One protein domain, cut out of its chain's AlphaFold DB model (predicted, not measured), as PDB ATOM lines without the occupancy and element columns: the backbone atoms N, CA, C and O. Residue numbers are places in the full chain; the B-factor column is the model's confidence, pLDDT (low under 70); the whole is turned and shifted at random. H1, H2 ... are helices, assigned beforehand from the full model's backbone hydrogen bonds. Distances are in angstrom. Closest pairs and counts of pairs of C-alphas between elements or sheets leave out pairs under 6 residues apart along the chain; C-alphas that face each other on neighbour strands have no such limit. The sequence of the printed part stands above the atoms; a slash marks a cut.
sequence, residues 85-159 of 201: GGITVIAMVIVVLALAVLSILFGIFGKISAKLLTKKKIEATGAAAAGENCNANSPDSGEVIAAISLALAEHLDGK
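This is residues 85 to 159 of the 201 residues of an uncharacterized protein of Porphyromonadaceae bacterium (UniProt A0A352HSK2). A long, straight helix, H1, ends in a looped link, residues 124 to 141, from which a shorter helix, H2, heads off to one side, so the two make an open, angled pair with no packed core. Residues 85 to 116, 128 to 133 and 146 to 159 stand free. The printed part has 75 residues with two named helices, H1 then H2, and no named strand; the class is all helix. It is extended, with a radius of gyration of the C-alphas of 22.4 A and spans of 72 by 34 by 16 A.

H1, residues 85 to 123, and H2, residues 142 to 157, are apart, with no C-alpha of the one within 8 A of the other. In both helices every O i to N i+4 pair is within hydrogen-bond range.

H1 begins at C-alpha 85, (154.906, 158.284, 166.694), and measures 58.1 A to C-alpha 123, (147.133, 101.141, 173.893). H2 measures 21.1 A and ends at C-alpha 157, (139.188, 103.928, 206.464).

The C-alphas farthest apart, of Gly 86 and Lys 159, are 72.9 A apart. The printed part has no cut. The link from H1 to H2 is long, 18 residues. Mean pLDDT of the printed part is 72.5; residues 115 to 144 and 156 to 159 are under 70.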
ATOM      1  N   GLY A  85     156.129 159.012 167.033       88.06
ATOM      2  CA  GLY A  85     154.906 158.284 166.694       88.06
ATOM      3  C   GLY A  85     155.179 157.052 165.832       88.06
ATOM      4  O   GLY A  85     154.620 155.984 166.073       88.06
ATOM      5  N   GLY A  86     156.096 157.157 164.870       87.25
ATOM      6  CA  GLY A  86     156.491 156.032 164.022       87.25
ATOM      7  C   GLY A  86     157.198 154.936 164.821       87.25
ATOM      8  O   GLY A  86     156.880 153.753 164.677       87.25
ATOM      9  N   ILE A  87     158.103 155.325 165.724       89.06
ATOM     10  CA  ILE A  87     158.842 154.388 166.589       89.06
ATOM     11  C   ILE A  87     157.901 153.655 167.562       89.06
ATOM     12  O   ILE A  87     158.055 152.455 167.789       89.06
ATOM     13  N   THR A  88     156.902 154.336 168.126       91.56
ATOM     14  CA  THR A  88     155.946 153.697 169.049       91.56
ATOM     15  C   THR A  88     154.962 152.771 168.329       91.56
ATOM     16  O   THR A  88     154.692 151.675 168.825       91.56
ATOM     17  N   VAL A  89     154.494 153.136 167.130       93.25
ATOM     18  CA  VAL A  89     153.651 152.261 166.296       93.25
ATOM     19  C   VAL A  89     154.408 150.998 165.866       93.25
ATOM     20  O   VAL A  89     153.860 149.901 165.999       93.25
ATOM     21  N   ILE A  90     155.676 151.105 165.435       92.94
ATOM     22  CA  ILE A  90     156.474 149.920 165.063       92.94
ATOM     23  C   ILE A  90     156.645 148.968 166.258       92.94
ATOM     24  O   ILE A  90     156.512 147.753 166.104       92.94
ATOM     25  N   ALA A  91     156.862 149.510 167.462       92.88
ATOM     26  CA  ALA A  91     157.009 148.718 168.679       92.88
ATOM     27  C   ALA A  91     155.717 147.962 169.038       92.88
ATOM     28  O   ALA A  91     155.770 146.766 169.326       92.88
ATOM     29  N   MET A  92     154.553 148.621 168.960       95.44
ATOM     30  CA  MET A  92     153.257 147.985 169.237       95.44
ATOM     31  C   MET A  92     152.953 146.835 168.270       95.44
ATOM     32  O   MET A  92     152.538 145.759 168.705       95.44
ATOM     33  N   VAL A  93     153.221 147.017 166.973       95.81
ATOM     34  CA  VAL A  93     153.012 145.969 165.959       95.81
ATOM     35  C   VAL A  93     153.915 144.756 166.216       95.81
ATOM     36  O   VAL A  93     153.437 143.620 166.200       95.81
ATOM     37  N   ILE A  94     155.201 144.972 166.515       95.88
ATOM     38  CA  ILE A  94     156.157 143.883 166.781       95.88
ATOM     39  C   ILE A  94     155.764 143.084 168.034       95.88
ATOM     40  O   ILE A  94     155.843 141.854 168.019       95.88
ATOM     41  N   VAL A  95     155.294 143.743 169.099       96.38
ATOM     42  CA  VAL A  95     154.849 143.065 170.333       96.38
ATOM     43  C   VAL A  95     153.639 142.163 170.074       96.38
ATOM     44  O   VAL A  95     153.631 141.011 170.515       96.38
ATOM     45  N   VAL A  96     152.643 142.635 169.315       96.31
ATOM     46  CA  VAL A  96     151.467 141.823 168.950       96.31
ATOM     47  C   VAL A  96     151.875 140.607 168.112       96.31
ATOM     48  O   VAL A  96     151.418 139.497 168.387       96.31
ATOM     49  N   LEU A  97     152.781 140.779 167.143       96.38
ATOM     50  CA  LEU A  97     153.308 139.674 166.334       96.38
ATOM     51  C   LEU A  97     154.076 138.646 167.183       96.38
ATOM     52  O   LEU A  97     153.870 137.444 167.017       96.38
ATOM     53  N   ALA A  98     154.910 139.094 168.126       95.88
ATOM     54  CA  ALA A  98     155.653 138.207 169.022       95.88
ATOM     55  C   ALA A  98     154.720 137.362 169.912       95.88
ATOM     56  O   ALA A  98     154.905 136.148 170.028       95.88
ATOM     57  N   LEU A  99     153.681 137.979 170.490       94.81
ATOM     58  CA  LEU A  99     152.678 137.272 171.293       94.81
ATOM     59  C   LEU A  99     151.829 136.309 170.451       94.81
ATOM     60  O   LEU A  99     151.537 135.203 170.905       94.81
ATOM     61  N   ALA A 100     151.474 136.683 169.218       94.81
ATOM     62  CA  ALA A 100     150.755 135.807 168.298       94.81
ATOM     63  C   ALA A 100     151.573 134.548 167.959       94.81
ATOM     64  O   ALA A 100     151.067 133.434 168.101       94.81
ATOM     65  N   VAL A 101     152.853 134.702 167.594       95.38
ATOM     66  CA  VAL A 101     153.751 133.568 167.313       95.38
ATOM     67  C   VAL A 101     153.899 132.665 168.540       95.38
ATOM     68  O   VAL A 101     153.735 131.450 168.425       95.38
ATOM     69  N   LEU A 102     154.134 133.236 169.726       92.31
ATOM     70  CA  LEU A 102     154.275 132.463 170.964       92.31
ATOM     71  C   LEU A 102     152.984 131.701 171.329       92.31
ATOM     72  O   LEU A 102     153.045 130.542 171.743       92.31
ATOM     73  N   SER A 103     151.817 132.312 171.106       92.94
ATOM     74  CA  SER A 103     150.504 131.683 171.297       92.94
ATOM     75  C   SER A 103     150.275 130.506 170.339       92.94
ATOM     76  O   SER A 103     149.878 129.421 170.774       92.94
ATOM     77  N   ILE A 104     150.608 130.665 169.048       94.06
ATOM     78  CA  ILE A 104     150.557 129.575 168.058       94.06
ATOM     79  C   ILE A 104     151.467 128.416 168.490       94.06
ATOM     80  O   ILE A 104     151.037 127.259 168.460       94.06
ATOM     81  N   LEU A 105     152.692 128.711 168.937       92.69
ATOM     82  CA  LEU A 105     153.639 127.696 169.397       92.69
ATOM     83  C   LEU A 105     153.082 126.914 170.592       92.69
ATOM     84  O   LEU A 105     153.008 125.687 170.523       92.69
ATOM     85  N   PHE A 106     152.613 127.580 171.653       90.94
ATOM     86  CA  PHE A 106     152.021 126.887 172.803       90.94
ATOM     87  C   PHE A 106     150.744 126.110 172.450       90.94
ATOM     88  O   PHE A 106     150.545 125.008 172.963       90.94
ATOM     89  N   GLY A 107     149.916 126.611 171.529       84.44
ATOM     90  CA  GLY A 107     148.753 125.881 171.020       84.44
ATOM     91  C   GLY A 107     149.133 124.585 170.291       84.44
ATOM     92  O   GLY A 107     148.485 123.552 170.478       84.44
ATOM     93  N   ILE A 108     150.206 124.610 169.495       87.19
ATOM     94  CA  ILE A 108     150.733 123.429 168.798       87.19
ATOM     95  C   ILE A 108     151.378 122.462 169.797       87.19
ATOM     96  O   ILE A 108     150.992 121.291 169.828       87.19
ATOM     97  N   PHE A 109     152.283 122.936 170.659       85.81
ATOM     98  CA  PHE A 109     152.946 122.103 171.667       85.81
ATOM     99  C   PHE A 109     151.939 121.459 172.629       85.81
ATOM    100  O   PHE A 109     151.992 120.249 172.829       85.81
ATOM    101  N   GLY A 110     150.950 122.201 173.138       83.19
ATOM    102  CA  GLY A 110     149.903 121.653 174.008       83.19
ATOM    103  C   GLY A 110     149.064 120.561 173.331       83.19
ATOM    104  O   GLY A 110     148.808 119.510 173.924       83.19
ATOM    105  N   LYS A 111     148.684 120.752 172.059       78.56
ATOM    106  CA  LYS A 111     147.920 119.748 171.292       78.56
ATOM    107  C   LYS A 111     148.757 118.526 170.915       78.56
ATOM    108  O   LYS A 111     148.193 117.435 170.842       78.56
ATOM    109  N   ILE A 112     150.058 118.685 170.664       79.62
ATOM    110  CA  ILE A 112     150.978 117.566 170.416       79.62
ATOM    111  C   ILE A 112     151.175 116.771 171.709       79.62
ATOM    112  O   ILE A 112     150.916 115.569 171.707       79.62
ATOM    113  N   SER A 113     151.510 117.430 172.822       77.31
ATOM    114  CA  SER A 113     151.669 116.791 174.134       77.31
ATOM    115  C   SER A 113     150.424 115.999 174.535       77.31
ATOM    116  O   SER A 113     150.519 114.798 174.786       77.31
ATOM    117  N   ALA A 114     149.233 116.607 174.486       70.56
ATOM    118  CA  ALA A 114     147.985 115.917 174.827       70.56
ATOM    119  C   ALA A 114     147.677 114.723 173.899       70.56
ATOM    120  O   ALA A 114     147.142 113.709 174.354       70.56
ATOM    121  N   LYS A 115     148.028 114.798 172.606       68.06
ATOM    122  CA  LYS A 115     147.809 113.704 171.640       68.06
ATOM    123  C   LYS A 115     148.799 112.550 171.789       68.06
ATOM    124  O   LYS A 115     148.415 111.405 171.572       68.06
ATOM    125  N   LEU A 116     150.046 112.831 172.159       65.12
ATOM    126  CA  LEU A 116     151.040 111.795 172.455       65.12
ATOM    127  C   LEU A 116     150.694 111.072 173.765       65.12
ATOM    128  O   LEU A 116     150.756 109.844 173.816       65.12
ATOM    129  N   LEU A 117     150.240 111.821 174.776       65.62
ATOM    130  CA  LEU A 117     149.740 111.274 176.038       65.62
ATOM    131  C   LEU A 117     148.510 110.381 175.811       65.62
ATOM    132  O   LEU A 117     148.571 109.198 176.127       65.62
ATOM    133  N   THR A 118     147.436 110.895 175.197       60.22
ATOM    134  CA  THR A 118     146.187 110.128 174.963       60.22
ATOM    135  C   THR A 118     146.388 108.864 174.124       60.22
ATOM    136  O   THR A 118     145.763 107.850 174.411       60.22
ATOM    137  N   LYS A 119     147.282 108.867 173.124       61.59
ATOM    138  CA  LYS A 119     147.554 107.657 172.329       61.59
ATOM    139  C   LYS A 119     148.220 106.547 173.146       61.59
ATOM    140  O   LYS A 119     147.689 105.440 173.183       61.59
ATOM    141  N   LYS A 120     149.290 106.856 173.893       59.81
ATOM    142  CA  LYS A 120     149.891 105.885 174.830       59.81
ATOM    143  C   LYS A 120     148.916 105.465 175.941       59.81
ATOM    144  O   LYS A 120     149.008 104.347 176.436       59.81
ATOM    145  N   LYS A 121     147.968 106.339 176.302       56.88
ATOM    146  CA  LYS A 121     146.920 106.098 177.306       56.88
ATOM    147  C   LYS A 121     145.864 105.068 176.868       56.88
ATOM    148  O   LYS A 121     145.169 104.543 177.730       56.88
ATOM    149  N   ILE A 122     145.700 104.814 175.568       59.84
ATOM    150  CA  ILE A 122     144.674 103.902 175.025       59.84
ATOM    151  C   ILE A 122     145.263 102.514 174.740       59.84
ATOM    152  O   ILE A 122     144.640 101.514 175.070       59.84
ATOM    153  N   GLU A 123     146.485 102.431 174.207       58.62
ATOM    154  CA  GLU A 123     147.133 101.141 173.893       58.62
ATOM    155  C   GLU A 123     147.503 100.323 175.145       58.62
ATOM    156  O   GLU A 123     147.556  99.098 175.089       58.62
ATOM    157  N   ALA A 124     147.733 100.980 176.287       47.41
ATOM    158  CA  ALA A 124     148.164 100.335 177.530       47.41
ATOM    159  C   ALA A 124     147.013  99.875 178.457       47.41
ATOM    160  O   ALA A 124     147.269  99.330 179.529       47.41
ATOM    161  N   THR A 125     145.753 100.066 178.066       52.75
ATOM    162  CA  THR A 125     144.552  99.656 178.824       52.75
ATOM    163  C   THR A 125     143.540  99.112 177.839       52.75
ATOM    164  O   THR A 125     142.864  99.878 177.157       52.75
ATOM    165  N   GLY A 126     143.446  97.784 177.757       49.72
ATOM    166  CA  GLY A 126     142.630  97.050 176.782       49.72
ATOM    167  C   GLY A 126     141.113  97.136 176.993       49.72
ATOM    168  O   GLY A 126     140.415  96.141 176.818       49.72
ATOM    169  N   ALA A 127     140.586  98.304 177.364       50.38
ATOM    170  CA  ALA A 127     139.162  98.576 177.516       50.38
ATOM    171  C   ALA A 127     138.479  98.746 176.143       50.38
ATOM    172  O   ALA A 127     138.007  99.818 175.779       50.38
ATOM    173  N   ALA A 128     138.421  97.656 175.373       47.53
ATOM    174  CA  ALA A 128     137.606  97.540 174.160       47.53
ATOM    175  C   ALA A 128     136.248  96.843 174.418       47.53
ATOM    176  O   ALA A 128     135.497  96.599 173.478       47.53
ATOM    177  N   ALA A 129     135.937  96.516 175.681       46.41
ATOM    178  CA  ALA A 129     134.742  95.762 176.092       46.41
ATOM    179  C   ALA A 129     133.829  96.499 177.100       46.41
ATOM    180  O   ALA A 129     132.871  95.920 177.604       46.41
ATOM    181  N   ALA A 130     134.077  97.786 177.345       45.34
ATOM    182  CA  ALA A 130     133.046  98.741 177.743       45.34
ATOM    183  C   ALA A 130     133.082  99.831 176.669       45.34
ATOM    184  O   ALA A 130     134.100 100.501 176.506       45.34
ATOM    185  N   GLY A 131     132.048  99.877 175.827       40.62
ATOM    186  CA  GLY A 131     132.123 100.558 174.536       40.62
ATOM    187  C   GLY A 131     132.444 102.049 174.652       40.62
ATOM    188  O   GLY A 131     131.823 102.750 175.441       40.62
ATOM    189  N   GLU A 132     133.374 102.505 173.806       49.38
ATOM    190  CA  GLU A 132     133.478 103.893 173.339       49.38
ATOM    191  C   GLU A 132     133.311 104.969 174.433       49.38
ATOM    192  O   GLU A 132     132.281 105.627 174.453       49.38
ATOM    193  N   ASN A 133     134.303 105.179 175.320       46.00
ATOM    194  CA  ASN A 133     134.659 106.488 175.924       46.00
ATOM    195  C   ASN A 133     135.812 106.373 176.954       46.00
ATOM    196  O   ASN A 133     135.728 105.576 177.875       46.00
ATOM    197  N   CYS A 134     136.821 107.255 176.847       46.56
ATOM    198  CA  CYS A 134     138.021 107.396 177.710       46.56
ATOM    199  C   CYS A 134     138.967 106.162 177.810       46.56
ATOM    200  O   CYS A 134     138.548 105.076 178.156       46.56
ATOM    201  N   ASN A 135     140.256 106.188 177.427       47.88
ATOM    202  CA  ASN A 135     141.368 107.098 177.766       47.88
ATOM    203  C   ASN A 135     141.899 106.830 179.197       47.88
ATOM    204  O   ASN A 135     141.529 107.565 180.113       47.88
ATOM    205  N   ALA A 136     142.820 105.858 179.357       50.62
ATOM    206  CA  ALA A 136     142.912 105.026 180.569       50.62
ATOM    207  C   ALA A 136     144.291 104.730 181.277       50.62
ATOM    208  O   ALA A 136     144.283 104.690 182.505       50.62
ATOM    209  N   ASN A 137     145.497 104.658 180.658       43.94
ATOM    210  CA  ASN A 137     146.777 104.263 181.348       43.94
ATOM    211  C   ASN A 137     148.080 105.144 181.275       43.94
ATOM    212  O   ASN A 137     149.177 104.647 181.023       43.94
ATOM    213  N   SER A 138     148.020 106.456 181.509       53.38
ATOM    214  CA  SER A 138     149.152 107.308 181.943       53.38
ATOM    215  C   SER A 138     149.286 107.285 183.484       53.38
ATOM    216  O   SER A 138     148.325 106.920 184.145       53.38
ATOM    217  N   PRO A 139     150.387 107.732 184.121       48.62
ATOM    218  CA  PRO A 139     150.375 107.971 185.572       48.62
ATOM    219  C   PRO A 139     149.445 109.140 185.951       48.62
ATOM    220  O   PRO A 139     148.735 109.043 186.942       48.62
ATOM    221  N   ASP A 140     149.306 110.150 185.079       51.28
ATOM    222  CA  ASP A 140     148.207 111.138 185.098       51.28
ATOM    223  C   ASP A 140     146.875 110.557 184.564       51.28
ATOM    224  O   ASP A 140     145.994 111.261 184.060       51.28
ATOM    225  N   SER A 141     146.708 109.232 184.596       59.16
ATOM    226  CA  SER A 141     145.392 108.639 184.400       59.16
ATOM    227  C   SER A 141     144.542 108.857 185.618       59.16
ATOM    228  O   SER A 141     144.853 108.327 186.680       59.16
ATOM    229  N   GLY A 142     143.364 109.435 185.388       61.56
ATOM    230  CA  GLY A 142     142.247 109.315 186.315       61.56
ATOM    231  C   GLY A 142     142.020 107.883 186.814       61.56
ATOM    232  O   GLY A 142     141.657 107.737 187.961       61.56
ATOM    233  N   GLU A 143     142.304 106.836 186.031       67.50
ATOM    234  CA  GLU A 143     142.065 105.437 186.429       67.50
ATOM    235  C   GLU A 143     143.144 104.832 187.338       67.50
ATOM    236  O   GLU A 143     142.800 104.175 188.316       67.50
ATOM    237  N   VAL A 144     144.435 105.086 187.094       65.81
ATOM    238  CA  VAL A 144     145.509 104.643 188.009       65.81
ATOM    239  C   VAL A 144     145.494 105.485 189.286       65.81
ATOM    240  O   VAL A 144     145.626 104.944 190.381       65.81
ATOM    241  N   ILE A 145     145.241 106.794 189.166       73.88
ATOM    242  CA  ILE A 145     145.016 107.679 190.314       73.88
ATOM    243  C   ILE A 145     143.766 107.237 191.089       73.88
ATOM    244  O   ILE A 145     143.838 107.135 192.311       73.88
ATOM    245  N   ALA A 146     142.662 106.889 190.413       78.81
ATOM    246  CA  ALA A 146     141.465 106.351 191.059       78.81
ATOM    247  C   ALA A 146     141.763 105.036 191.784       78.81
ATOM    248  O   ALA A 146     141.455 104.937 192.966       78.81
ATOM    249  N   ALA A 147     142.411 104.066 191.134       80.94
ATOM    250  CA  ALA A 147     142.734 102.770 191.733       80.94
ATOM    251  C   ALA A 147     143.646 102.901 192.966       80.94
ATOM    252  O   ALA A 147     143.400 102.255 193.983       80.94
ATOM    253  N   ILE A 148     144.657 103.778 192.916       81.69
ATOM    254  CA  ILE A 148     145.522 104.066 194.070       81.69
ATOM    255  C   ILE A 148     144.738 104.805 195.166       81.69
ATOM    256  O   ILE A 148     144.870 104.459 196.336       81.69
ATOM    257  N   SER A 149     143.894 105.781 194.816       78.38
ATOM    258  CA  SER A 149     143.070 106.504 195.796       78.38
ATOM    259  C   SER A 149     142.021 105.610 196.465       78.38
ATOM    260  O   SER A 149     141.788 105.752 197.659       78.38
ATOM    261  N   LEU A 150     141.467 104.638 195.733       80.81
ATOM    262  CA  LEU A 150     140.536 103.631 196.231       80.81
ATOM    263  C   LEU A 150     141.247 102.661 197.182       80.81
ATOM    264  O   LEU A 150     140.763 102.420 198.281       80.81
ATOM    265  N   ALA A 151     142.427 102.162 196.799       81.81
ATOM    266  CA  ALA A 151     143.235 101.299 197.659       81.81
ATOM    267  C   ALA A 151     143.718 102.020 198.932       81.81
ATOM    268  O   ALA A 151     143.826 101.396 199.987       81.81
ATOM    269  N   LEU A 152     143.996 103.326 198.853       79.44
ATOM    270  CA  LEU A 152     144.319 104.148 200.020       79.44
ATOM    271  C   LEU A 152     143.090 104.426 200.891       79.44
ATOM    272  O   LEU A 152     143.223 104.328 202.104       79.44
ATOM    273  N   ALA A 153     141.919 104.716 200.317       74.44
ATOM    274  CA  ALA A 153     140.676 104.860 201.079       74.44
ATOM    275  C   ALA A 153     140.361 103.568 201.852       74.44
ATOM    276  O   ALA A 153     140.306 103.589 203.076       74.44
ATOM    277  N   GLU A 154     140.337 102.418 201.172       76.38
ATOM    278  CA  GLU A 154     140.136 101.100 201.794       76.38
ATOM    279  C   GLU A 154     141.167 100.820 202.912       76.38
ATOM    280  O   GLU A 154     140.819 100.334 203.989       76.38
ATOM    281  N   HIS A 155     142.449 101.162 202.704       71.50
ATOM    282  CA  HIS A 155     143.506 100.924 203.697       71.50
ATOM    283  C   HIS A 155     143.498 101.898 204.886       71.50
ATOM    284  O   HIS A 155     144.031 101.555 205.943       71.50
ATOM    285  N   LEU A 156     142.974 103.113 204.716       69.62
ATOM    286  CA  LEU A 156     142.971 104.158 205.744       69.62
ATOM    287  C   LEU A 156     141.650 104.170 206.525       69.62
ATOM    288  O   LEU A 156     141.685 104.179 207.755       69.62
ATOM    289  N   ASP A 157     140.511 104.051 205.841       63.09
ATOM    290  CA  ASP A 157     139.188 103.928 206.464       63.09
ATOM    291  C   ASP A 157     139.021 102.556 207.145       63.09
ATOM    292  O   ASP A 157     138.434 102.452 208.223       63.09
ATOM    293  N   GLY A 158     139.653 101.503 206.607       60.09
ATOM    294  CA  GLY A 158     139.742 100.181 207.239       60.09
ATOM    295  C   GLY A 158     140.640 100.110 208.485       60.09
ATOM    296  O   GLY A 158     140.813  99.028 209.051       60.09
ATOM    297  N   LYS A 159     141.241 101.228 208.928       57.69
ATOM    298  CA  LYS A 159     142.238 101.263 210.015       57.69
ATOM    299  C   LYS A 159     141.874 102.172 211.189       57.69
ATOM    300  O   LYS A 159     142.730 102.840 211.765       57.69
TER     301      LYS A 159